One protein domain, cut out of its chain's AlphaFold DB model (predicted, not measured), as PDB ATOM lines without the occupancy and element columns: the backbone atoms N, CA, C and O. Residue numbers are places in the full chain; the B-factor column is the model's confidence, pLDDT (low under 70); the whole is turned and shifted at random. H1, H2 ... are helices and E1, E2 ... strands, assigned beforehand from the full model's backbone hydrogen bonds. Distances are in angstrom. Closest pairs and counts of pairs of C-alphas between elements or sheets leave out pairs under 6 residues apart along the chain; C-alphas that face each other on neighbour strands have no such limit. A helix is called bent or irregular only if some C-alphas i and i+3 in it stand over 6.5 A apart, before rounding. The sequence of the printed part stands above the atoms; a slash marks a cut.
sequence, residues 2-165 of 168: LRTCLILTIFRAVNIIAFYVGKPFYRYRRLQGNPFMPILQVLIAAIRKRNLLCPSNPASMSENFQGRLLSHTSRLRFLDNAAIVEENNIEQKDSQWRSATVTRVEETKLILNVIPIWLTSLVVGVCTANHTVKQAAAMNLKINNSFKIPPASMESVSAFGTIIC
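Overview. This is residues 2 to 165 of the 168 residues of an uncharacterized protein of Glycine max (UniProt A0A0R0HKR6). One long helix, H4, bent but running nearly straight, makes most of the long axis; near its first end H2 and H3 pack on its arm H4a as a small head with long loops, and near its other end the first residues of H5, 151 to 155, meet H4b at a corner, after a small turn with E1. H1 is a separate arm, standing free with the link after it, residues 2 to 35. The printed part has 164 residues, mostly helix, in the order H1, H2, H3, H4, E1, H5. It is extended, with a radius of gyration of the C-alphas of 26.5 A and spans of 81 by 45 by 29 A.

Along the chain. Find C-alpha 2 at (125.416, 153.130, 202.929); H1 runs from there to residue 25, 35.7 A, irregular where C-alphas 21 and 24 are 7.1 A apart. H2 is residues 36 to 49, 19.7 A, and H3 residues 77 to 83. H4, residues 102 to 138, was assigned as one helix by its hydrogen bonds but is bent: C-alphas 113 and 116 are 6.5 A apart. Its arms are H4a, 102 to 113, and H4b, 116 to 138, 33.4 A. E1 is residues 142 to 144; H5, 151 to 164, is only just irregular, with C-alphas 152 and 155 6.6 A apart, and ends at C-alpha 164 (119.050, 126.457, 191.069).

Arrangement. Look at Ile 39 and Thr 108, C-alphas 5.4 A apart, the closest where H2 touches H4a, about perpendicular at 80 degrees. H3 and H4a, a helical hairpin, touch at a shallow tilt of 28 degrees, opposite ways; their closest C-alphas, of Ala 83 and Val 102, are 6.0 A apart. H2 and H3 touch, closest at the C-alphas of Ala 46 and Ala 82, 4.4 A. H4b touches H5 with residues 129 to 137 alone, at a steep tilt of 66 degrees, with the C-alphas of Ala 136 and Pro 151 closest, 4.9 A. H1 touches no helix. E1 pairs with no named strand; residues 142 to 144 pair antiparallel with 147 to 148. In H2, H4a and H4b every O i to N i+4 pair is within hydrogen-bond range; H1 has 18 of 20, H5 8 of 10, and H3 0 of 3, with 3 of 4 O i to N i+3 pairs.

Size, cuts and confidence. The C-alphas of Glu 91 and Asn 145, the two farthest apart, are 81.3 A apart. The printed part has no cut. The links H2 to H3 and H3 to H4 are long. The mean pLDDT of the printed part is 72.6; look for values under 70 at residues 29 to 33, 46 and 49 to 105.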
ATOM      1  N   LEU A   2     124.161 153.089 202.156       77.57
ATOM      2  CA  LEU A   2     125.416 153.130 202.929       77.57
ATOM      3  C   LEU A   2     125.678 151.843 203.738       77.57
ATOM      4  O   LEU A   2     126.757 151.273 203.639       77.57
ATOM      5  N   ARG A   3     124.669 151.324 204.462       81.79
ATOM      6  CA  ARG A   3     124.800 150.089 205.265       81.79
ATOM      7  C   ARG A   3     125.182 148.865 204.425       81.79
ATOM      8  O   ARG A   3     126.089 148.131 204.787       81.79
ATOM      9  N   THR A   4     124.534 148.678 203.276       82.33
ATOM     10  CA  THR A   4     124.840 147.582 202.341       82.33
ATOM     11  C   THR A   4     126.229 147.727 201.723       82.33
ATOM     12  O   THR A   4     126.936 146.736 201.573       82.33
ATOM     13  N   CYS A   5     126.660 148.957 201.420       85.23
ATOM     14  CA  CYS A   5     128.015 149.222 200.934       85.23
ATOM     15  C   CYS A   5     129.076 148.868 201.992       85.23
ATOM     16  O   CYS A   5     130.094 148.259 201.665       85.23
ATOM     17  N   LEU A   6     128.803 149.170 203.267       90.73
ATOM     18  CA  LEU A   6     129.694 148.855 204.386       90.73
ATOM     19  C   LEU A   6     129.849 147.336 204.563       90.73
ATOM     20  O   LEU A   6     130.971 146.846 204.642       90.73
ATOM     21  N   ILE A   7     128.742 146.586 204.511       91.29
ATOM     22  CA  ILE A   7     128.758 145.114 204.579       91.29
ATOM     23  C   ILE A   7     129.596 144.519 203.434       91.29
ATOM     24  O   ILE A   7     130.476 143.696 203.682       91.29
ATOM     25  N   LEU A   8     129.378 144.963 202.189       90.77
ATOM     26  CA  LEU A   8     130.148 144.487 201.030       90.77
ATOM     27  C   LEU A   8     131.636 144.849 201.130       90.77
ATOM     28  O   LEU A   8     132.492 144.060 200.733       90.77
ATOM     29  N   THR A   9     131.950 146.024 201.674       93.37
ATOM     30  CA  THR A   9     133.333 146.474 201.878       93.37
ATOM     31  C   THR A   9     134.039 145.632 202.936       93.37
ATOM     32  O   THR A   9     135.155 145.172 202.692       93.37
ATOM     33  N   ILE A  10     133.378 145.357 204.065       94.95
ATOM     34  CA  ILE A  10     133.912 144.476 205.112       94.95
ATOM     35  C   ILE A  10     134.142 143.072 204.548       94.95
ATOM     36  O   ILE A  10     135.229 142.525 204.710       94.95
ATOM     37  N   PHE A  11     133.170 142.504 203.829       95.47
ATOM     38  CA  PHE A  11     133.315 141.176 203.230       95.47
ATOM     39  C   PHE A  11     134.496 141.111 202.250       95.47
ATOM     40  O   PHE A  11     135.290 140.171 202.298       95.47
ATOM     41  N   ARG A  12     134.668 142.126 201.392       93.31
ATOM     42  CA  ARG A  12     135.840 142.230 200.504       93.31
ATOM     43  C   ARG A  12     137.146 142.289 201.293       93.31
ATOM     44  O   ARG A  12     138.076 141.567 200.950       93.31
ATOM     45  N   ALA A  13     137.206 143.095 202.352       95.62
ATOM     46  CA  ALA A  13     138.392 143.205 203.197       95.62
ATOM     47  C   ALA A  13     138.745 141.866 203.868       95.62
ATOM     48  O   ALA A  13     139.897 141.445 203.809       95.62
ATOM     49  N   VAL A  14     137.755 141.155 204.418       95.89
ATOM     50  CA  VAL A  14     137.952 139.828 205.026       95.89
ATOM     51  C   VAL A  14     138.491 138.821 204.005       95.89
ATOM     52  O   VAL A  14     139.457 138.123 204.305       95.89
ATOM     53  N   ASN A  15     137.941 138.778 202.783       94.45
ATOM     54  CA  ASN A  15     138.445 137.895 201.721       94.45
ATOM     55  C   ASN A  15     139.892 138.218 201.330       94.45
ATOM     56  O   ASN A  15     140.698 137.310 201.141       94.45
ATOM     57  N   ILE A  16     140.234 139.506 201.230       95.58
ATOM     58  CA  ILE A  16     141.600 139.944 200.932       95.58
ATOM     59  C   ILE A  16     142.553 139.483 202.043       95.58
ATOM     60  O   ILE A  16     143.583 138.880 201.750       95.58
ATOM     61  N   ILE A  17     142.194 139.701 203.312       95.23
ATOM     62  CA  ILE A  17     142.996 139.267 204.464       95.23
ATOM     63  C   ILE A  17     143.181 137.744 204.449       95.23
ATOM     64  O   ILE A  17     144.311 137.271 204.557       95.23
ATOM     65  N   ALA A  18     142.107 136.979 204.234       93.65
ATOM     66  CA  ALA A  18     142.171 135.521 204.130       93.65
ATOM     67  C   ALA A  18     143.099 135.061 202.990       93.65
ATOM     68  O   ALA A  18     143.919 134.161 203.183       93.65
ATOM     69  N   PHE A  19     143.038 135.715 201.824       92.36
ATOM     70  CA  PHE A  19     143.931 135.433 200.698       92.36
ATOM     71  C   PHE A  19     145.405 135.700 201.042       92.36
ATOM     72  O   PHE A  19     146.270 134.883 200.724       92.36
ATOM     73  N   TYR A  20     145.705 136.804 201.737       91.82
ATOM     74  CA  TYR A  20     147.072 137.127 202.164       91.82
ATOM     75  C   TYR A  20     147.608 136.173 203.237       91.82
ATOM     76  O   TYR A  20     148.775 135.792 203.161       91.82
ATOM     77  N   VAL A  21     146.774 135.742 204.188       92.75
ATOM     78  CA  VAL A  21     147.144 134.720 205.186       92.75
ATOM     79  C   VAL A  21     147.406 133.367 204.516       92.75
ATOM     80  O   VAL A  21     148.308 132.642 204.927       92.75
ATOM     81  N   GLY A  22     146.673 133.046 203.442       89.64
ATOM     82  CA  GLY A  22     146.902 131.851 202.626       89.64
ATOM     83  C   GLY A  22     148.130 131.934 201.712       89.64
ATOM     84  O   GLY A  22     148.689 130.896 201.363       89.64
ATOM     85  N   LYS A  23     148.589 133.145 201.349       86.54
ATOM     86  CA  LYS A  23     149.747 133.402 200.464       86.54
ATOM     87  C   LYS A  23     150.967 132.485 200.710       86.54
ATOM     88  O   LYS A  23     151.451 131.930 199.725       86.54
ATOM     89  N   PRO A  24     151.471 132.288 201.947       82.29
ATOM     90  CA  PRO A  24     152.627 131.420 202.208       82.29
ATOM     91  C   PRO A  24     152.395 129.930 201.911       82.29
ATOM     92  O   PRO A  24     153.362 129.215 201.661       82.29
ATOM     93  N   PHE A  25     151.146 129.454 201.896       83.90
ATOM     94  CA  PHE A  25     150.823 128.060 201.564       83.90
ATOM     95  C   PHE A  25     150.739 127.811 200.051       83.90
ATOM     96  O   PHE A  25     150.725 126.659 199.613       83.90
ATOM     97  N   TYR A  26     150.710 128.865 199.226       82.56
ATOM     98  CA  TYR A  26     150.699 128.703 197.778       82.56
ATOM     99  C   TYR A  26     152.101 128.385 197.262       82.56
ATOM    100  O   TYR A  26     153.023 129.201 197.304       82.56
ATOM    101  N   ARG A  27     152.251 127.190 196.687       80.81
ATOM    102  CA  ARG A  27     153.453 126.822 195.941       80.81
ATOM    103  C   ARG A  27     153.519 127.661 194.667       80.81
ATOM    104  O   ARG A  27     152.777 127.417 193.716       80.81
ATOM    105  N   TYR A  28     154.421 128.637 194.637       72.73
ATOM    106  CA  TYR A  28     154.668 129.453 193.453       72.73
ATOM    107  C   TYR A  28     155.131 128.571 192.288       72.73
ATOM    108  O   TYR A  28     156.255 128.068 192.262       72.73
ATOM    109  N   ARG A  29     154.262 128.382 191.292       68.85
ATOM    110  CA  ARG A  29     154.678 127.884 189.981       68.85
ATOM    111  C   ARG A  29     155.397 129.039 189.289       68.85
ATOM    112  O   ARG A  29     154.868 130.150 189.275       68.85
ATOM    113  N   ARG A  30     156.606 128.805 188.760       60.40
ATOM    114  CA  ARG A  30     157.329 129.829 187.987       60.40
ATOM    115  C   ARG A  30     156.372 130.392 186.938       60.40
ATOM    116  O   ARG A  30     155.772 129.608 186.204       60.40
ATOM    117  N   LEU A  31     156.203 131.717 186.928       57.68
ATOM    118  CA  LEU A  31     155.349 132.393 185.962       57.68
ATOM    119  C   LEU A  31     155.899 132.059 184.576       57.68
ATOM    120  O   LEU A  31     156.955 132.551 184.180       57.68
ATOM    121  N   GLN A  32     155.201 131.178 183.863       64.27
ATOM    122  CA  GLN A  32     155.345 131.064 182.423       64.27
ATOM    123  C   GLN A  32     155.031 132.474 181.914       64.27
ATOM    124  O   GLN A  32     153.979 133.014 182.258       64.27
ATOM    125  N   GLY A  33     156.016 133.130 181.287       66.89
ATOM    126  CA  GLY A  33     155.939 134.548 180.925       66.89
ATOM    127  C   GLY A  33     154.640 134.888 180.191       66.89
ATOM    128  O   GLY A  33     153.955 133.991 179.708       66.89
ATOM    129  N   ASN A  34     154.296 136.180 180.125       71.63
ATOM    130  CA  ASN A  34     153.022 136.657 179.580       71.63
ATOM    131  C   ASN A  34     152.596 135.843 178.333       71.63
ATOM    132  O   ASN A  34     153.297 135.926 177.321       71.63
ATOM    133  N   PRO A  35     151.480 135.082 178.377       72.96
ATOM    134  CA  PRO A  35     151.069 134.211 177.272       72.96
ATOM    135  C   PRO A  35     150.781 135.002 175.990       72.96
ATOM    136  O   PRO A  35     150.837 134.453 174.895       72.96
ATOM    137  N   PHE A  36     150.543 136.312 176.109       76.78
ATOM    138  CA  PHE A  36     150.348 137.209 174.977       76.78
ATOM    139  C   PHE A  36     151.653 137.666 174.318       76.78
ATOM    140  O   PHE A  36     151.633 138.033 173.146       76.78
ATOM    141  N   MET A  37     152.795 137.629 175.015       75.91
ATOM    142  CA  MET A  37     154.084 138.029 174.431       75.91
ATOM    143  C   MET A  37     154.495 137.186 173.214       75.91
ATOM    144  O   MET A  37     154.795 137.790 172.183       75.91
ATOM    145  N   PRO A  38     154.486 135.834 173.249       73.28
ATOM    146  CA  PRO A  38     154.837 135.044 172.069       73.28
ATOM    147  C   PRO A  38     153.853 135.269 170.914       73.28
ATOM    148  O   PRO A  38     154.284 135.340 169.767       73.28
ATOM    149  N   ILE A  39     152.564 135.463 171.211       75.53
ATOM    150  CA  ILE A  39     151.521 135.770 170.218       75.53
ATOM    151  C   ILE A  39     151.819 137.096 169.517       75.53
ATOM    152  O   ILE A  39     151.813 137.174 168.288       75.53
ATOM    153  N   LEU A  40     152.116 138.141 170.293       78.41
ATOM    154  CA  LEU A  40     152.433 139.461 169.763       78.41
ATOM    155  C   LEU A  40     153.734 139.431 168.954       78.41
ATOM    156  O   LEU A  40     153.795 140.020 167.880       78.41
ATOM    157  N   GLN A  41     154.746 138.699 169.422       79.16
ATOM    158  CA  GLN A  41     156.000 138.505 168.696       79.16
ATOM    159  C   GLN A  41     155.761 137.831 167.336       79.16
ATOM    160  O   GLN A  41     156.271 138.313 166.324       79.16
ATOM    161  N   VAL A  42     154.960 136.758 167.293       73.28
ATOM    162  CA  VAL A  42     154.586 136.077 166.041       73.28
ATOM    163  C   VAL A  42     153.805 137.016 165.123       73.28
ATOM    164  O   VAL A  42     154.098 137.080 163.930       73.28
ATOM    165  N   LEU A  43     152.855 137.783 165.660       76.24
ATOM    166  CA  LEU A  43     152.056 138.729 164.883       76.24
ATOM    167  C   LEU A  43     152.918 139.855 164.292       76.24
ATOM    168  O   LEU A  43     152.802 140.155 163.105       76.24
ATOM    169  N   ILE A  44     153.818 140.445 165.085       75.90
ATOM    170  CA  ILE A  44     154.757 141.482 164.630       75.90
ATOM    171  C   ILE A  44     155.697 140.912 163.564       75.90
ATOM    172  O   ILE A  44     155.909 141.554 162.535       75.90
ATOM    173  N   ALA A  45     156.234 139.704 163.769       72.43
ATOM    174  CA  ALA A  45     157.085 139.039 162.785       72.43
ATOM    175  C   ALA A  45     156.331 138.764 161.470       72.43
ATOM    176  O   ALA A  45     156.866 139.044 160.398       72.43
ATOM    177  N   ALA A  46     155.077 138.301 161.547       69.63
ATOM    178  CA  ALA A  46     154.215 138.072 160.387       69.63
ATOM    179  C   ALA A  46     153.909 139.371 159.627       69.63
ATOM    180  O   ALA A  46     154.036 139.417 158.405       69.63
ATOM    181  N   ILE A  47     153.539 140.443 160.338       72.13
ATOM    182  CA  ILE A  47     153.222 141.749 159.741       72.13
ATOM    183  C   ILE A  47     154.468 142.362 159.099       72.13
ATOM    184  O   ILE A  47     154.402 142.829 157.964       72.13
ATOM    185  N   ARG A  48     155.619 142.310 159.781       71.98
ATOM    186  CA  ARG A  48     156.887 142.837 159.258       71.98
ATOM    187  C   ARG A  48     157.338 142.097 157.997       71.98
ATOM    188  O   ARG A  48     157.831 142.736 157.075       71.98
ATOM    189  N   LYS A  49     157.143 140.775 157.938       68.10
ATOM    190  CA  LYS A  49     157.481 139.948 156.766       68.10
ATOM    191  C   LYS A  49     156.401 139.922 155.681       68.10
ATOM    192  O   LYS A  49     156.660 139.415 154.599       68.10
ATOM    193  N   ARG A  50     155.216 140.503 155.909       62.88
ATOM    194  CA  ARG A  50     154.119 140.533 154.920       62.88
ATOM    195  C   ARG A  50     154.472 141.308 153.644       62.88
ATOM    196  O   ARG A  50     153.900 141.018 152.601       62.88
ATOM    197  N   ASN A  51     155.402 142.262 153.729       58.23
ATOM    198  CA  ASN A  51     155.863 143.055 152.585       58.23
ATOM    199  C   ASN A  51     156.981 142.381 151.772       58.23
ATOM    200  O   ASN A  51     157.310 142.866 150.692       58.23
ATOM    201  N   LEU A  52     157.560 141.277 152.256       56.73
ATOM    202  CA  LEU A  52     158.493 140.479 151.467       56.73
ATOM    203  C   LEU A  52     157.656 139.543 150.593       56.73
ATOM    204  O   LEU A  52     157.051 138.587 151.077       56.73
ATOM    205  N   LEU A  53     157.552 139.901 149.314       48.55
ATOM    206  CA  LEU A  53     156.890 139.118 148.277       48.55
ATOM    207  C   LEU A  53     157.294 137.642 148.382       48.55
ATOM    208  O   LEU A  53     158.473 137.303 148.430       48.55
ATOM    209  N   CYS A  54     156.275 136.787 148.440       47.42
ATOM    210  CA  CYS A  54     156.374 135.336 148.463       47.42
ATOM    211  C   CYS A  54     157.347 134.855 147.368       47.42
ATOM    212  O   CYS A  54     157.071 135.097 146.189       47.42
ATOM    213  N   PRO A  55     158.470 134.189 147.704       46.93
ATOM    214  CA  PRO A  55     159.247 133.490 146.697       46.93
ATOM    215  C   PRO A  55     158.370 132.362 146.150       46.93
ATOM    216  O   PRO A  55     158.002 131.431 146.863       46.93
ATOM    217  N   SER A  56     158.005 132.478 144.874       46.15
ATOM    218  CA  SER A  56     157.094 131.598 144.130       46.15
ATOM    219  C   SER A  56     157.621 130.163 143.921       46.15
ATOM    220  O   SER A  56     157.108 129.446 143.064       46.15
ATOM    221  N   ASN A  57     158.626 129.730 144.690       44.95
ATOM    222  CA  ASN A  57     159.271 128.430 144.556       44.95
ATOM    223  C   ASN A  57     159.017 127.551 145.794       44.95
ATOM    224  O   ASN A  57     159.601 127.805 146.847       44.95
ATOM    225  N   PRO A  58     158.229 126.464 145.675       51.15
ATOM    226  CA  PRO A  58     158.009 125.481 146.743       51.15
ATOM    227  C   PRO A  58     159.232 124.580 147.030       51.15
ATOM    228  O   PRO A  58     159.095 123.548 147.676       51.15
ATOM    229  N   ALA A  59     160.427 124.943 146.552       51.01
ATOM    230  CA  ALA A  59     161.608 124.079 146.536       51.01
ATOM    231  C   ALA A  59     162.659 124.389 147.623       51.01
ATOM    232  O   ALA A  59     163.607 123.627 147.763       51.01
ATOM    233  N   SER A  60     162.509 125.464 148.410       44.08
ATOM    234  CA  SER A  60     163.456 125.831 149.486       44.08
ATOM    235  C   SER A  60     162.901 125.618 150.902       44.08
ATOM    236  O   SER A  60     163.407 126.177 151.874       44.08
ATOM    237  N   MET A  61     161.835 124.828 151.050       45.29
ATOM    238  CA  MET A  61     161.317 124.428 152.360       45.29
ATOM    239  C   MET A  61     162.094 123.213 152.864       45.29
ATOM    240  O   MET A  61     161.775 122.078 152.530       45.29
ATOM    241  N   SER A  62     163.121 123.491 153.669       45.40
ATOM    242  CA  SER A  62     163.905 122.526 154.445       45.40
ATOM    243  C   SER A  62     163.021 121.450 155.108       45.40
ATOM    244  O   SER A  62     162.312 121.709 156.080       45.40
ATOM    245  N   GLU A  63     163.006 120.272 154.480       45.56
ATOM    246  CA  GLU A  63     163.133 118.892 154.996       45.56
ATOM    247  C   GLU A  63     162.505 118.462 156.340       45.56
ATOM    248  O   GLU A  63     162.814 117.386 156.836       45.56
ATOM    249  N   ASN A  64     161.555 119.199 156.918       46.42
ATOM    250  CA  ASN A  64     160.790 118.740 158.092       46.42
ATOM    251  C   ASN A  64     159.274 118.657 157.832       46.42
ATOM    252  O   ASN A  64     158.458 118.712 158.751       46.42
ATOM    253  N   PHE A  65     158.885 118.474 156.567       49.51
ATOM    254  CA  PHE A  65     157.493 118.369 156.101       49.51
ATOM    255  C   PHE A  65     156.858 116.978 156.260       49.51
ATOM    256  O   PHE A  65     155.890 116.655 155.574       49.51
ATOM    257  N   GLN A  66     157.374 116.140 157.165       42.35
ATOM    258  CA  GLN A  66     157.068 114.702 157.160       42.35
ATOM    259  C   GLN A  66     156.404 114.155 158.428       42.35
ATOM    260  O   GLN A  66     156.244 112.947 158.575       42.35
ATOM    261  N   GLY A  67     155.929 115.024 159.321       40.74
ATOM    262  CA  GLY A  67     155.228 114.608 160.533       40.74
ATOM    263  C   GLY A  67     153.978 115.434 160.793       40.74
ATOM    264  O   GLY A  67     154.025 116.370 161.580       40.74
ATOM    265  N   ARG A  68     152.844 115.038 160.198       39.24
ATOM    266  CA  ARG A  68     151.489 115.475 160.596       39.24
ATOM    267  C   ARG A  68     151.074 116.887 160.131       39.24
ATOM    268  O   ARG A  68     150.748 117.746 160.944       39.24
ATOM    269  N   LEU A  69     150.986 117.071 158.807       46.44
ATOM    270  CA  LEU A  69     150.198 118.121 158.133       46.44
ATOM    271  C   LEU A  69     148.724 118.066 158.593       46.44
ATOM    272  O   LEU A  69     147.865 117.480 157.938       46.44
ATOM    273  N   LEU A  70     148.420 118.652 159.750       46.56
ATOM    274  CA  LEU A  70     147.053 118.885 160.205       46.56
ATOM    275  C   LEU A  70     146.462 120.010 159.350       46.56
ATOM    276  O   LEU A  70     146.714 121.183 159.598       46.56
ATOM    277  N   SER A  71     145.726 119.608 158.310       44.03
ATOM    278  CA  SER A  71     144.784 120.397 157.508       44.03
ATOM    279  C   SER A  71     145.139 121.876 157.342       44.03
ATOM    280  O   SER A  71     144.707 122.726 158.118       44.03
ATOM    281  N   HIS A  72     145.851 122.169 156.252       44.39
ATOM    282  CA  HIS A  72     146.028 123.489 155.645       44.39
ATOM    283  C   HIS A  72     144.714 124.306 155.674       44.39
ATOM    284  O   HIS A  72     143.900 124.246 154.751       44.39
ATOM    285  N   THR A  73     144.483 125.084 156.736       49.73
ATOM    286  CA  THR A  73     143.330 125.984 156.830       49.73
ATOM    287  C   THR A  73     143.684 127.264 156.075       49.73
ATOM    288  O   THR A  73     144.662 127.937 156.385       49.73
ATOM    289  N   SER A  74     142.923 127.597 155.033       55.37
ATOM    290  CA  SER A  74     143.143 128.786 154.191       55.37
ATOM    291  C   SER A  74     142.957 130.111 154.947       55.37
ATOM    292  O   SER A  74     143.333 131.180 154.459       55.37
ATOM    293  N   ARG A  75     142.392 130.058 156.157       55.01
ATOM    294  CA  ARG A  75     142.194 131.215 157.026       55.01
ATOM    295  C   ARG A  75     143.527 131.578 157.697       55.01
ATOM    296  O   ARG A  75     144.074 130.790 158.456       55.01
ATOM    297  N   LEU A  76     144.002 132.804 157.447       62.17
ATOM    298  CA  LEU A  76     145.237 133.408 157.991       62.17
ATOM    299  C   LEU A  76     146.566 132.994 157.318       62.17
ATOM    300  O   LEU A  76     147.605 132.973 157.976       62.17
ATOM    301  N   ARG A  77     146.572 132.763 155.993       62.63
ATOM    302  CA  ARG A  77     147.787 132.457 155.195       62.63
ATOM    303  C   ARG A  77     148.951 133.442 155.397       62.63
ATOM    304  O   ARG A  77     150.109 133.076 155.276       62.63
ATOM    305  N   PHE A  78     148.667 134.697 155.754       65.55
ATOM    306  CA  PHE A  78     149.711 135.693 156.033       65.55
ATOM    307  C   PHE A  78     150.592 135.334 157.243       65.55
ATOM    308  O   PHE A  78     151.702 135.848 157.349       65.55
ATOM    309  N   LEU A  79     150.119 134.471 158.152       62.82
ATOM    310  CA  LEU A  79     150.900 133.999 159.298       62.82
ATOM    311  C   LEU A  79     151.920 132.927 158.904       62.82
ATOM    312  O   LEU A  79     152.920 132.781 159.598       62.82
ATOM    313  N   ASP A  80     151.715 132.224 157.784       61.29
ATOM    314  CA  ASP A  80     152.685 131.243 157.279       61.29
ATOM    315  C   ASP A  80     154.012 131.919 156.908       61.29
ATOM    316  O   ASP A  80     155.084 131.366 157.144       61.29
ATOM    317  N   ASN A  81     153.958 133.182 156.467       59.97
ATOM    318  CA  ASN A  81     155.148 133.983 156.174       59.97
ATOM    319  C   ASN A  81     156.019 134.259 157.416       59.97
ATOM    320  O   ASN A  81     157.196 134.593 157.277       59.97
ATOM    321  N   ALA A  82     155.482 134.109 158.634       58.91
ATOM    322  CA  ALA A  82     156.269 134.241 159.863       58.91
ATOM    323  C   ALA A  82     157.233 133.064 160.074       58.91
ATOM    324  O   ALA A  82     158.279 133.248 160.698       58.91
ATOM    325  N   ALA A  83     156.901 131.886 159.532       55.39
ATOM    326  CA  ALA A  83     157.709 130.674 159.639       55.39
ATOM    327  C   ALA A  83     158.838 130.601 158.595       55.39
ATOM    328  O   ALA A  83     159.707 129.739 158.702       55.39
ATOM    329  N   ILE A  84     158.866 131.509 157.609       55.73
ATOM    330  CA  ILE A  84     159.924 131.550 156.592       55.73
ATOM    331  C   ILE A  84     161.219 132.026 157.259       55.73
ATOM    332  O   ILE A  84     161.383 133.212 157.573       55.73
ATOM    333  N   VAL A  85     162.132 131.089 157.512       54.00
ATOM    334  CA  VAL A  85     163.505 131.371 157.933       54.00
ATOM    335  C   VAL A  85     164.219 131.982 156.733       54.00
ATOM    336  O   VAL A  85     164.344 131.365 155.686       54.00
ATOM    337  N   GLU A  86     164.620 133.241 156.864       55.06
ATOM    338  CA  GLU A  86     165.413 133.912 155.843       55.06
ATOM    339  C   GLU A  86     166.849 133.405 155.994       55.06
ATOM    340  O   GLU A  86     167.540 133.775 156.943       55.06
ATOM    341  N   GLU A  87     167.254 132.511 155.095       53.25
ATOM    342  CA  GLU A  87     168.561 131.838 155.081       53.25
ATOM    343  C   GLU A  87     169.731 132.806 154.808       53.25
ATOM    344  O   GLU A  87     170.887 132.487 155.048       53.25
ATOM    345  N   ASN A  88     169.438 134.049 154.415       49.43
ATOM    346  CA  ASN A  88     170.431 135.019 153.947       49.43
ATOM    347  C   ASN A  88     171.095 135.873 155.050       49.43
ATOM    348  O   ASN A  88     171.765 136.845 154.728       49.43
ATOM    349  N   ASN A  89     170.926 135.555 156.342       45.60
ATOM    350  CA  ASN A  89     171.540 136.313 157.452       45.60
ATOM    351  C   ASN A  89     172.186 135.396 158.512       45.60
ATOM    352  O   ASN A  89     171.917 135.519 159.710       45.60
ATOM    353  N   ILE A  90     173.041 134.466 158.071       52.98
ATOM    354  CA  ILE A  90     173.752 133.478 158.914       52.98
ATOM    355  C   ILE A  90     174.673 134.140 159.969       52.98
ATOM    356  O   ILE A  90     175.058 133.495 160.944       52.98
ATOM    357  N   GLU A  91     174.947 135.441 159.864       49.56
ATOM    358  CA  GLU A  91     175.892 136.152 160.738       49.56
ATOM    359  C   GLU A  91     175.272 136.828 161.980       49.56
ATOM    360  O   GLU A  91     176.001 137.387 162.795       49.56
ATOM    361  N   GLN A  92     173.953 136.740 162.212       44.37
ATOM    362  CA  GLN A  92     173.312 137.350 163.396       44.37
ATOM    363  C   GLN A  92     172.467 136.338 164.192       44.37
ATOM    364  O   GLN A  92     171.249 136.457 164.345       44.37
ATOM    365  N   LYS A  93     173.152 135.299 164.682       45.83
ATOM    366  CA  LYS A  93     172.610 134.029 165.204       45.83
ATOM    367  C   LYS A  93     171.920 134.089 166.585       45.83
ATOM    368  O   LYS A  93     171.368 133.080 167.008       45.83
ATOM    369  N   ASP A  94     171.861 135.249 167.248       48.04
ATOM    370  CA  ASP A  94     171.538 135.321 168.690       48.04
ATOM    371  C   ASP A  94     170.224 136.012 169.080       48.04
ATOM    372  O   ASP A  94     169.877 136.081 170.262       48.04
ATOM    373  N   SER A  95     169.416 136.491 168.132       48.45
ATOM    374  CA  SER A  95     168.118 137.062 168.505       48.45
ATOM    375  C   SER A  95     167.024 135.986 168.526       48.45
ATOM    376  O   SER A  95     166.359 135.711 167.526       48.45
ATOM    377  N   GLN A  96     166.751 135.453 169.725       50.36
ATOM    378  CA  GLN A  96     165.552 134.676 170.129       50.36
ATOM    379  C   GLN A  96     164.208 135.284 169.639       50.36
ATOM    380  O   GLN A  96     163.138 134.680 169.716       50.36
ATOM    381  N   TRP A  97     164.275 136.505 169.112       50.86
ATOM    382  CA  TRP A  97     163.216 137.314 168.547       50.86
ATOM    383  C   TRP A  97     162.755 136.922 167.135       50.86
ATOM    384  O   TRP A  97     161.613 137.241 166.797       50.86
ATOM    385  N   ARG A  98     163.569 136.244 166.307       49.30
ATOM    386  CA  ARG A  98     163.255 136.085 164.864       49.30
ATOM    387  C   ARG A  98     162.831 134.695 164.389       49.30
ATOM    388  O   ARG A  98     162.251 134.616 163.307       49.30
ATOM    389  N   SER A  99     163.050 133.631 165.160       51.31
ATOM    390  CA  SER A  99     162.531 132.294 164.845       51.31
ATOM    391  C   SER A  99     161.288 132.001 165.687       51.31
ATOM    392  O   SER A  99     161.337 131.389 166.751       51.31
ATOM    393  N   ALA A 100     160.127 132.462 165.220       56.53
ATOM    394  CA  ALA A 100     158.866 131.939 165.727       56.53
ATOM    395  C   ALA A 100     158.784 130.458 165.321       56.53
ATOM    396  O   ALA A 100     158.536 130.149 164.160       56.53
ATOM    397  N   THR A 101     159.057 129.545 166.260       61.89
ATOM    398  CA  THR A 101     158.865 128.098 166.076       61.89
ATOM    399  C   THR A 101     157.483 127.850 165.475       61.89
ATOM    400  O   THR A 101     156.519 128.466 165.931       61.89
ATOM    401  N   VAL A 102     157.369 126.952 164.489       63.17
ATOM    402  CA  VAL A 102     156.097 126.617 163.810       63.17
ATOM    403  C   VAL A 102     154.965 126.376 164.822       63.17
ATOM    404  O   VAL A 102     153.863 126.891 164.657       63.17
ATOM    405  N   THR A 103     155.278 125.749 165.958       67.34
ATOM    406  CA  THR A 103     154.368 125.557 167.096       67.34
ATOM    407  C   THR A 103     153.772 126.860 167.647       67.34
ATOM    408  O   THR A 103     152.566 126.940 167.856       67.34
ATOM    409  N   ARG A 104     154.570 127.923 167.833       67.55
ATOM    410  CA  ARG A 104     154.069 129.229 168.314       67.55
ATOM    411  C   ARG A 104     153.140 129.894 167.301       67.55
ATOM    412  O   ARG A 104     152.226 130.627 167.682       67.55
ATOM    413  N   VAL A 105     153.379 129.658 166.011       67.24
ATOM    414  CA  VAL A 105     152.513 130.154 164.934       67.24
ATOM    415  C   VAL A 105     151.166 129.436 164.968       67.24
ATOM    416  O   VAL A 105     150.128 130.090 164.874       67.24
ATOM    417  N   GLU A 106     151.163 128.120 165.167       71.72
ATOM    418  CA  GLU A 106     149.940 127.322 165.300       71.72
ATOM    419  C   GLU A 106     149.124 127.691 166.546       71.72
ATOM    420  O   GLU A 106     147.917 127.916 166.436       71.72
ATOM    421  N   GLU A 107     149.770 127.856 167.706       73.17
ATOM    422  CA  GLU A 107     149.115 128.340 168.933       73.17
ATOM    423  C   GLU A 107     148.475 129.720 168.720       73.17
ATOM    424  O   GLU A 107     147.328 129.963 169.104       73.17
ATOM    425  N   THR A 108     149.186 130.619 168.035       75.78
ATOM    426  CA  THR A 108     148.676 131.957 167.707       75.78
ATOM    427  C   THR A 108     147.482 131.887 166.755       75.78
ATOM    428  O   THR A 108     146.486 132.579 166.970       75.78
ATOM    429  N   LYS A 109     147.534 131.029 165.728       77.57
ATOM    430  CA  LYS A 109     146.405 130.796 164.813       77.57
ATOM    431  C   LYS A 109     145.176 130.281 165.553       77.57
ATOM    432  O   LYS A 109     144.073 130.750 165.276       77.57
ATOM    433  N   LEU A 110     145.359 129.352 166.492       81.89
ATOM    434  CA  LEU A 110     144.267 128.824 167.306       81.89
ATOM    435  C   LEU A 110     143.580 129.953 168.082       81.89
ATOM    436  O   LEU A 110     142.362 130.096 168.005       81.89
ATOM    437  N   ILE A 111     144.356 130.804 168.755       82.90
ATOM    438  CA  ILE A 111     143.819 131.923 169.541       82.90
ATOM    439  C   ILE A 111     143.123 132.947 168.640       82.90
ATOM    440  O   ILE A 111     141.999 133.350 168.932       82.90
ATOM    441  N   LEU A 112     143.730 133.315 167.508       82.19
ATOM    442  CA  LEU A 112     143.125 134.238 166.541       82.19
ATOM    443  C   LEU A 112     141.806 133.704 165.965       82.19
ATOM    444  O   LEU A 112     140.896 134.489 165.712       82.19
ATOM    445  N   ASN A 113     141.668 132.386 165.800       84.42
ATOM    446  CA  ASN A 113     140.415 131.762 165.367       84.42
ATOM    447  C   ASN A 113     139.321 131.779 166.447       84.42
ATOM    448  O   ASN A 113     138.139 131.758 166.101       84.42
ATOM    449  N   VAL A 114     139.688 131.849 167.731       88.83
ATOM    450  CA  VAL A 114     138.742 131.951 168.857       88.83
ATOM    451  C   VAL A 114     138.239 133.386 169.051       88.83
ATOM    452  O   VAL A 114     137.109 133.576 169.500       88.83
ATOM    453  N   ILE A 115     139.017 134.404 168.662       88.47
ATOM    454  CA  ILE A 115     138.645 135.822 168.833       88.47
ATOM    455  C   ILE A 115     137.270 136.159 168.225       88.47
ATOM    456  O   ILE A 115     136.468 136.760 168.936       88.47
ATOM    457  N   PRO A 116     136.929 135.778 166.975       88.17
ATOM    458  CA  PRO A 116     135.610 136.060 166.412       88.17
ATOM    459  C   PRO A 116     134.465 135.437 167.212       88.17
ATOM    460  O   PRO A 116     133.459 136.097 167.445       88.17
ATOM    461  N   ILE A 117     134.639 134.192 167.672       91.05
ATOM    462  CA  ILE A 117     133.641 133.483 168.487       91.05
ATOM    463  C   ILE A 117     133.428 134.252 169.792       91.05
ATOM    464  O   ILE A 117     132.301 134.576 170.164       91.05
ATOM    465  N   TRP A 118     134.523 134.623 170.451       92.66
ATOM    466  CA  TRP A 118     134.473 135.403 171.679       92.66
ATOM    467  C   TRP A 118     133.814 136.781 171.481       92.66
ATOM    468  O   TRP A 118     132.975 137.179 172.289       92.66
ATOM    469  N   LEU A 119     134.113 137.481 170.380       92.59
ATOM    470  CA  LEU A 119     133.475 138.756 170.032       92.59
ATOM    471  C   LEU A 119     131.966 138.603 169.800       92.59
ATOM    472  O   LEU A 119     131.194 139.428 170.286       92.59
ATOM    473  N   THR A 120     131.523 137.548 169.108       92.51
ATOM    474  CA  THR A 120     130.084 137.290 168.937       92.51
ATOM    475  C   THR A 120     129.386 137.044 170.274       92.51
ATOM    476  O   THR A 120     128.309 137.593 170.497       92.51
ATOM    477  N   SER A 121     130.026 136.328 171.206       92.03
ATOM    478  CA  SER A 121     129.495 136.127 172.559       92.03
ATOM    479  C   SER A 121     129.352 137.438 173.335       92.03
ATOM    480  O   SER A 121     128.370 137.614 174.053       92.03
ATOM    481  N   LEU A 122     130.282 138.385 173.167       92.44
ATOM    482  CA  LEU A 122     130.159 139.715 173.773       92.44
ATOM    483  C   LEU A 122     128.966 140.495 173.219       92.44
ATOM    484  O   LEU A 122     128.220 141.089 173.994       92.44
ATOM    485  N   VAL A 123     128.765 140.486 171.898       93.32
ATOM    486  CA  VAL A 123     127.624 141.175 171.271       93.32
ATOM    487  C   VAL A 123     126.305 140.594 171.772       93.32
ATOM    488  O   VAL A 123     125.413 141.353 172.156       93.32
ATOM    489  N   VAL A 124     126.199 139.263 171.832       91.13
ATOM    490  CA  VAL A 124     125.025 138.580 172.390       91.13
ATOM    491  C   VAL A 124     124.818 138.982 173.849       91.13
ATOM    492  O   VAL A 124     123.722 139.417 174.188       91.13
ATOM    493  N   GLY A 125     125.861 138.940 174.686       88.89
ATOM    494  CA  GLY A 125     125.766 139.309 176.102       88.89
ATOM    495  C   GLY A 125     125.352 140.767 176.345       88.89
ATOM    496  O   GLY A 125     124.578 141.055 177.256       88.89
ATOM    497  N   VAL A 126     125.815 141.706 175.514       89.27
ATOM    498  CA  VAL A 126     125.376 143.110 175.580       89.27
ATOM    499  C   VAL A 126     123.925 143.248 175.116       89.27
ATOM    500  O   VAL A 126     123.158 144.005 175.713       89.27
ATOM    501  N   CYS A 127     123.531 142.532 174.065       89.75
ATOM    502  CA  CYS A 127     122.166 142.565 173.548       89.75
ATOM    503  C   CYS A 127     121.160 142.029 174.577       89.75
ATOM    504  O   CYS A 127     120.171 142.711 174.863       89.75
ATOM    505  N   THR A 128     121.444 140.873 175.192       86.83
ATOM    506  CA  THR A 128     120.593 140.285 176.238       86.83
ATOM    507  C   THR A 128     120.470 141.228 177.427       86.83
ATOM    508  O   THR A 128     119.351 141.584 177.783       86.83
ATOM    509  N   ALA A 129     121.591 141.764 177.928       85.82
ATOM    510  CA  ALA A 129     121.585 142.713 179.040       85.82
ATOM    511  C   ALA A 129     120.704 143.941 178.757       85.82
ATOM    512  O   ALA A 129     119.916 144.360 179.603       85.82
ATOM    513  N   ASN A 130     120.787 144.516 177.555       86.52
ATOM    514  CA  ASN A 130     119.954 145.662 177.185       86.52
ATOM    515  C   ASN A 130     118.472 145.295 177.044       86.52
ATOM    516  O   ASN A 130     117.611 146.071 177.467       86.52
ATOM    517  N   HIS A 131     118.165 144.143 176.445       86.44
ATOM    518  CA  HIS A 131     116.790 143.684 176.270       86.44
ATOM    519  C   HIS A 131     116.130 143.399 177.621       86.44
ATOM    520  O   HIS A 131     115.069 143.953 177.910       86.44
ATOM    521  N   THR A 132     116.791 142.628 178.483       85.35
ATOM    522  CA  THR A 132     116.285 142.293 179.814       85.35
ATOM    523  C   THR A 132     116.143 143.527 180.681       85.35
ATOM    524  O   THR A 132     115.133 143.652 181.357       85.35
ATOM    525  N   VAL A 133     117.079 144.483 180.642       86.50
ATOM    526  CA  VAL A 133     116.943 145.734 181.410       86.50
ATOM    527  C   VAL A 133     115.739 146.554 180.947       86.50
ATOM    528  O   VAL A 133     115.020 147.102 181.784       86.50
ATOM    529  N   LYS A 134     115.483 146.631 179.637       88.04
ATOM    530  CA  LYS A 134     114.309 147.337 179.097       88.04
ATOM    531  C   LYS A 134     113.006 146.619 179.436       88.04
ATOM    532  O   LYS A 134     112.058 147.265 179.874       88.04
ATOM    533  N   GLN A 135     112.976 145.298 179.283       88.08
ATOM    534  CA  GLN A 135     111.828 144.471 179.647       88.08
ATOM    535  C   GLN A 135     111.540 144.582 181.150       88.08
ATOM    536  O   GLN A 135     110.418 144.881 181.543       88.08
ATOM    537  N   ALA A 136     112.573 144.460 181.980       85.82
ATOM    538  CA  ALA A 136     112.528 144.665 183.420       85.82
ATOM    539  C   ALA A 136     111.976 146.041 183.798       85.82
ATOM    540  O   ALA A 136     111.136 146.146 184.687       85.82
ATOM    541  N   ALA A 137     112.422 147.101 183.120       85.96
ATOM    542  CA  ALA A 137     111.966 148.464 183.380       85.96
ATOM    543  C   ALA A 137     110.476 148.677 183.058       85.96
ATOM    544  O   ALA A 137     109.851 149.536 183.677       85.96
ATOM    545  N   ALA A 138     109.912 147.894 182.131       87.32
ATOM    546  CA  ALA A 138     108.485 147.898 181.815       87.32
ATOM    547  C   ALA A 138     107.639 147.052 182.791       87.32
ATOM    548  O   ALA A 138     106.421 147.213 182.845       87.32
ATOM    549  N   MET A 139     108.257 146.160 183.570       85.29
ATOM    550  CA  MET A 139     107.566 145.297 184.531       85.29
ATOM    551  C   MET A 139     107.334 146.002 185.875       85.29
ATOM    552  O   MET A 139     108.056 146.919 186.274       85.29
ATOM    553  N   ASN A 140     106.328 145.548 186.630       83.82
ATOM    554  CA  ASN A 140     106.140 146.012 188.002       83.82
ATOM    555  C   ASN A 140     107.212 145.399 188.917       83.82
ATOM    556  O   ASN A 140     107.111 144.254 189.344       83.82
ATOM    557  N   LEU A 141     108.237 146.188 189.230       81.57
ATOM    558  CA  LEU A 141     109.396 145.773 190.028       81.57
ATOM    559  C   LEU A 141     109.183 145.865 191.550       81.57
ATOM    560  O   LEU A 141     110.149 145.763 192.309       81.57
ATOM    561  N   LYS A 142     107.958 146.127 192.017       82.71
ATOM    562  CA  LYS A 142     107.642 146.197 193.451       82.71
ATOM    563  C   LYS A 142     107.387 144.786 193.995       82.71
ATOM    564  O   LYS A 142     106.370 144.193 193.663       82.71
ATOM    565  N   ILE A 143     108.275 144.276 194.855       80.77
ATOM    566  CA  ILE A 143     108.016 143.033 195.619       80.77
ATOM    567  C   ILE A 143     107.111 143.334 196.819       80.77
ATOM    568  O   ILE A 143     106.235 142.554 197.170       80.77
ATOM    569  N   ASN A 144     107.344 144.476 197.464       79.29
ATOM    570  CA  ASN A 144     106.586 144.962 198.611       79.29
ATOM    571  C   ASN A 144     106.452 146.491 198.486       79.29
ATOM    572  O   ASN A 144     107.218 147.114 197.746       79.29
ATOM    573  N   ASN A 145     105.535 147.118 199.227       77.47
ATOM    574  CA  ASN A 145     105.326 148.571 199.234       77.47
ATOM    575  C   ASN A 145     106.616 149.372 199.492       77.47
ATOM    576  O   ASN A 145     106.722 150.515 199.053       77.47
ATOM    577  N   SER A 146     107.605 148.772 200.157       82.43
ATOM    578  CA  SER A 146     108.906 149.378 200.451       82.43
ATOM    579  C   SER A 146     110.066 148.899 199.566       82.43
ATOM    580  O   SER A 146     111.126 149.524 199.595       82.43
ATOM    581  N   PHE A 147     109.915 147.820 198.785       81.74
ATOM    582  CA  PHE A 147     111.033 147.186 198.075       81.74
ATOM    583  C   PHE A 147     110.809 147.134 196.562       81.74
ATOM    584  O   PHE A 147     109.965 146.384 196.065       81.74
ATOM    585  N   LYS A 148     111.612 147.916 195.831       81.91
ATOM    586  CA  LYS A 148     111.660 147.943 194.366       81.91
ATOM    587  C   LYS A 148     112.984 147.353 193.878       81.91
ATOM    588  O   LYS A 148     114.047 147.864 194.229       81.91
ATOM    589  N   ILE A 149     112.915 146.314 193.051       82.31
ATOM    590  CA  ILE A 149     114.090 145.703 192.416       82.31
ATOM    591  C   ILE A 149     114.626 146.655 191.332       82.31
ATOM    592  O   ILE A 149     113.837 147.166 190.536       82.31
ATOM    593  N   PRO A 150     115.942 146.921 191.250       83.26
ATOM    594  CA  PRO A 150     116.499 147.666 190.128       83.26
ATOM    595  C   PRO A 150     116.484 146.800 188.851       83.26
ATOM    596  O   PRO A 150     116.955 145.662 188.909       83.26
ATOM    597  N   PRO A 151     116.041 147.325 187.688       82.24
ATOM    598  CA  PRO A 151     115.957 146.558 186.437       82.24
ATOM    599  C   PRO A 151     117.268 145.843 186.066       82.24
ATOM    600  O   PRO A 151     117.262 144.695 185.641       82.24
ATOM    601  N   ALA A 152     118.405 146.496 186.325       82.77
ATOM    602  CA  ALA A 152     119.748 145.963 186.085       82.77
ATOM    603  C   ALA A 152     120.085 144.690 186.878       82.77
ATOM    604  O   ALA A 152     120.946 143.923 186.463       82.77
ATOM    605  N   SER A 153     119.422 144.445 188.010       82.64
ATOM    606  CA  SER A 153     119.665 143.240 188.814       82.64
ATOM    607  C   SER A 153     118.916 142.005 188.313       82.64
ATOM    608  O   SER A 153     119.263 140.897 188.720       82.64
ATOM    609  N   MET A 154     117.938 142.157 187.413       80.05
ATOM    610  CA  MET A 154     117.140 141.022 186.933       80.05
ATOM    611  C   MET A 154     117.974 139.982 186.183       80.05
ATOM    612  O   MET A 154     117.730 138.791 186.340       80.05
ATOM    613  N   GLU A 155     119.020 140.414 185.479       80.52
ATOM    614  CA  GLU A 155     119.988 139.510 184.845       80.52
ATOM    615  C   GLU A 155     120.675 138.591 185.863       80.52
ATOM    616  O   GLU A 155     120.768 137.380 185.672       80.52
ATOM    617  N   SER A 156     121.093 139.146 187.007       80.45
ATOM    618  CA  SER A 156     121.712 138.344 188.067       80.45
ATOM    619  C   SER A 156     120.726 137.341 188.668       80.45
ATOM    620  O   SER A 156     121.093 136.191 188.893       80.45
ATOM    621  N   VAL A 157     119.463 137.739 188.859       80.42
ATOM    622  CA  VAL A 157     118.408 136.853 189.376       80.42
ATOM    623  C   VAL A 157     118.154 135.695 188.411       80.42
ATOM    624  O   VAL A 157     118.048 134.557 188.861       80.42
ATOM    625  N   SER A 158     118.127 135.960 187.101       79.36
ATOM    626  CA  SER A 158     117.991 134.912 186.084       79.36
ATOM    627  C   SER A 158     119.159 133.927 186.130       79.36
ATOM    628  O   SER A 158     118.934 132.720 186.144       79.36
ATOM    629  N   ALA A 159     120.397 134.424 186.227       82.37
ATOM    630  CA  ALA A 159     121.584 133.575 186.304       82.37
ATOM    631  C   ALA A 159     121.574 132.661 187.546       82.37
ATOM    632  O   ALA A 159     121.868 131.471 187.437       82.37
ATOM    633  N   PHE A 160     121.184 133.182 188.716       85.04
ATOM    634  CA  PHE A 160     120.991 132.352 189.913       85.04
ATOM    635  C   PHE A 160     119.840 131.352 189.742       85.04
ATOM    636  O   PHE A 160     119.962 130.209 190.179       85.04
ATOM    637  N   GLY A 161     118.754 131.754 189.077       82.29
ATOM    638  CA  GLY A 161     117.621 130.884 188.762       82.29
ATOM    639  C   GLY A 161     118.027 129.668 187.930       82.29
ATOM    640  O   GLY A 161     117.653 128.551 188.276       82.29
ATOM    641  N   THR A 162     118.855 129.859 186.899       83.10
ATOM    642  CA  THR A 162     119.378 128.762 186.062       83.10
ATOM    643  C   THR A 162     120.292 127.812 186.841       83.10
ATOM    644  O   THR A 162     120.282 126.612 186.591       83.10
ATOM    645  N   ILE A 163     121.058 128.313 187.817       85.19
ATOM    646  CA  ILE A 163     121.898 127.459 188.678       85.19
ATOM    647  C   ILE A 163     121.034 126.594 189.608       85.19
ATOM    648  O   ILE A 163     121.357 125.434 189.851       85.19
ATOM    649  N   ILE A 164     119.947 127.157 190.140       85.77
ATOM    650  CA  ILE A 164     119.050 126.457 191.069       85.77
ATOM    651  C   ILE A 164     118.129 125.479 190.327       85.77
ATOM    652  O   ILE A 164     117.787 124.431 190.873       85.77
ATOM    653  N   CYS A 165     117.732 125.800 189.093       80.51
ATOM    654  CA  CYS A 165     116.799 125.014 188.296       80.51
ATOM    655  C   CYS A 165     117.506 124.427 187.059       80.51
ATOM    656  O   CYS A 165     117.475 125.035 185.990       80.51
TER     657      CYS A 165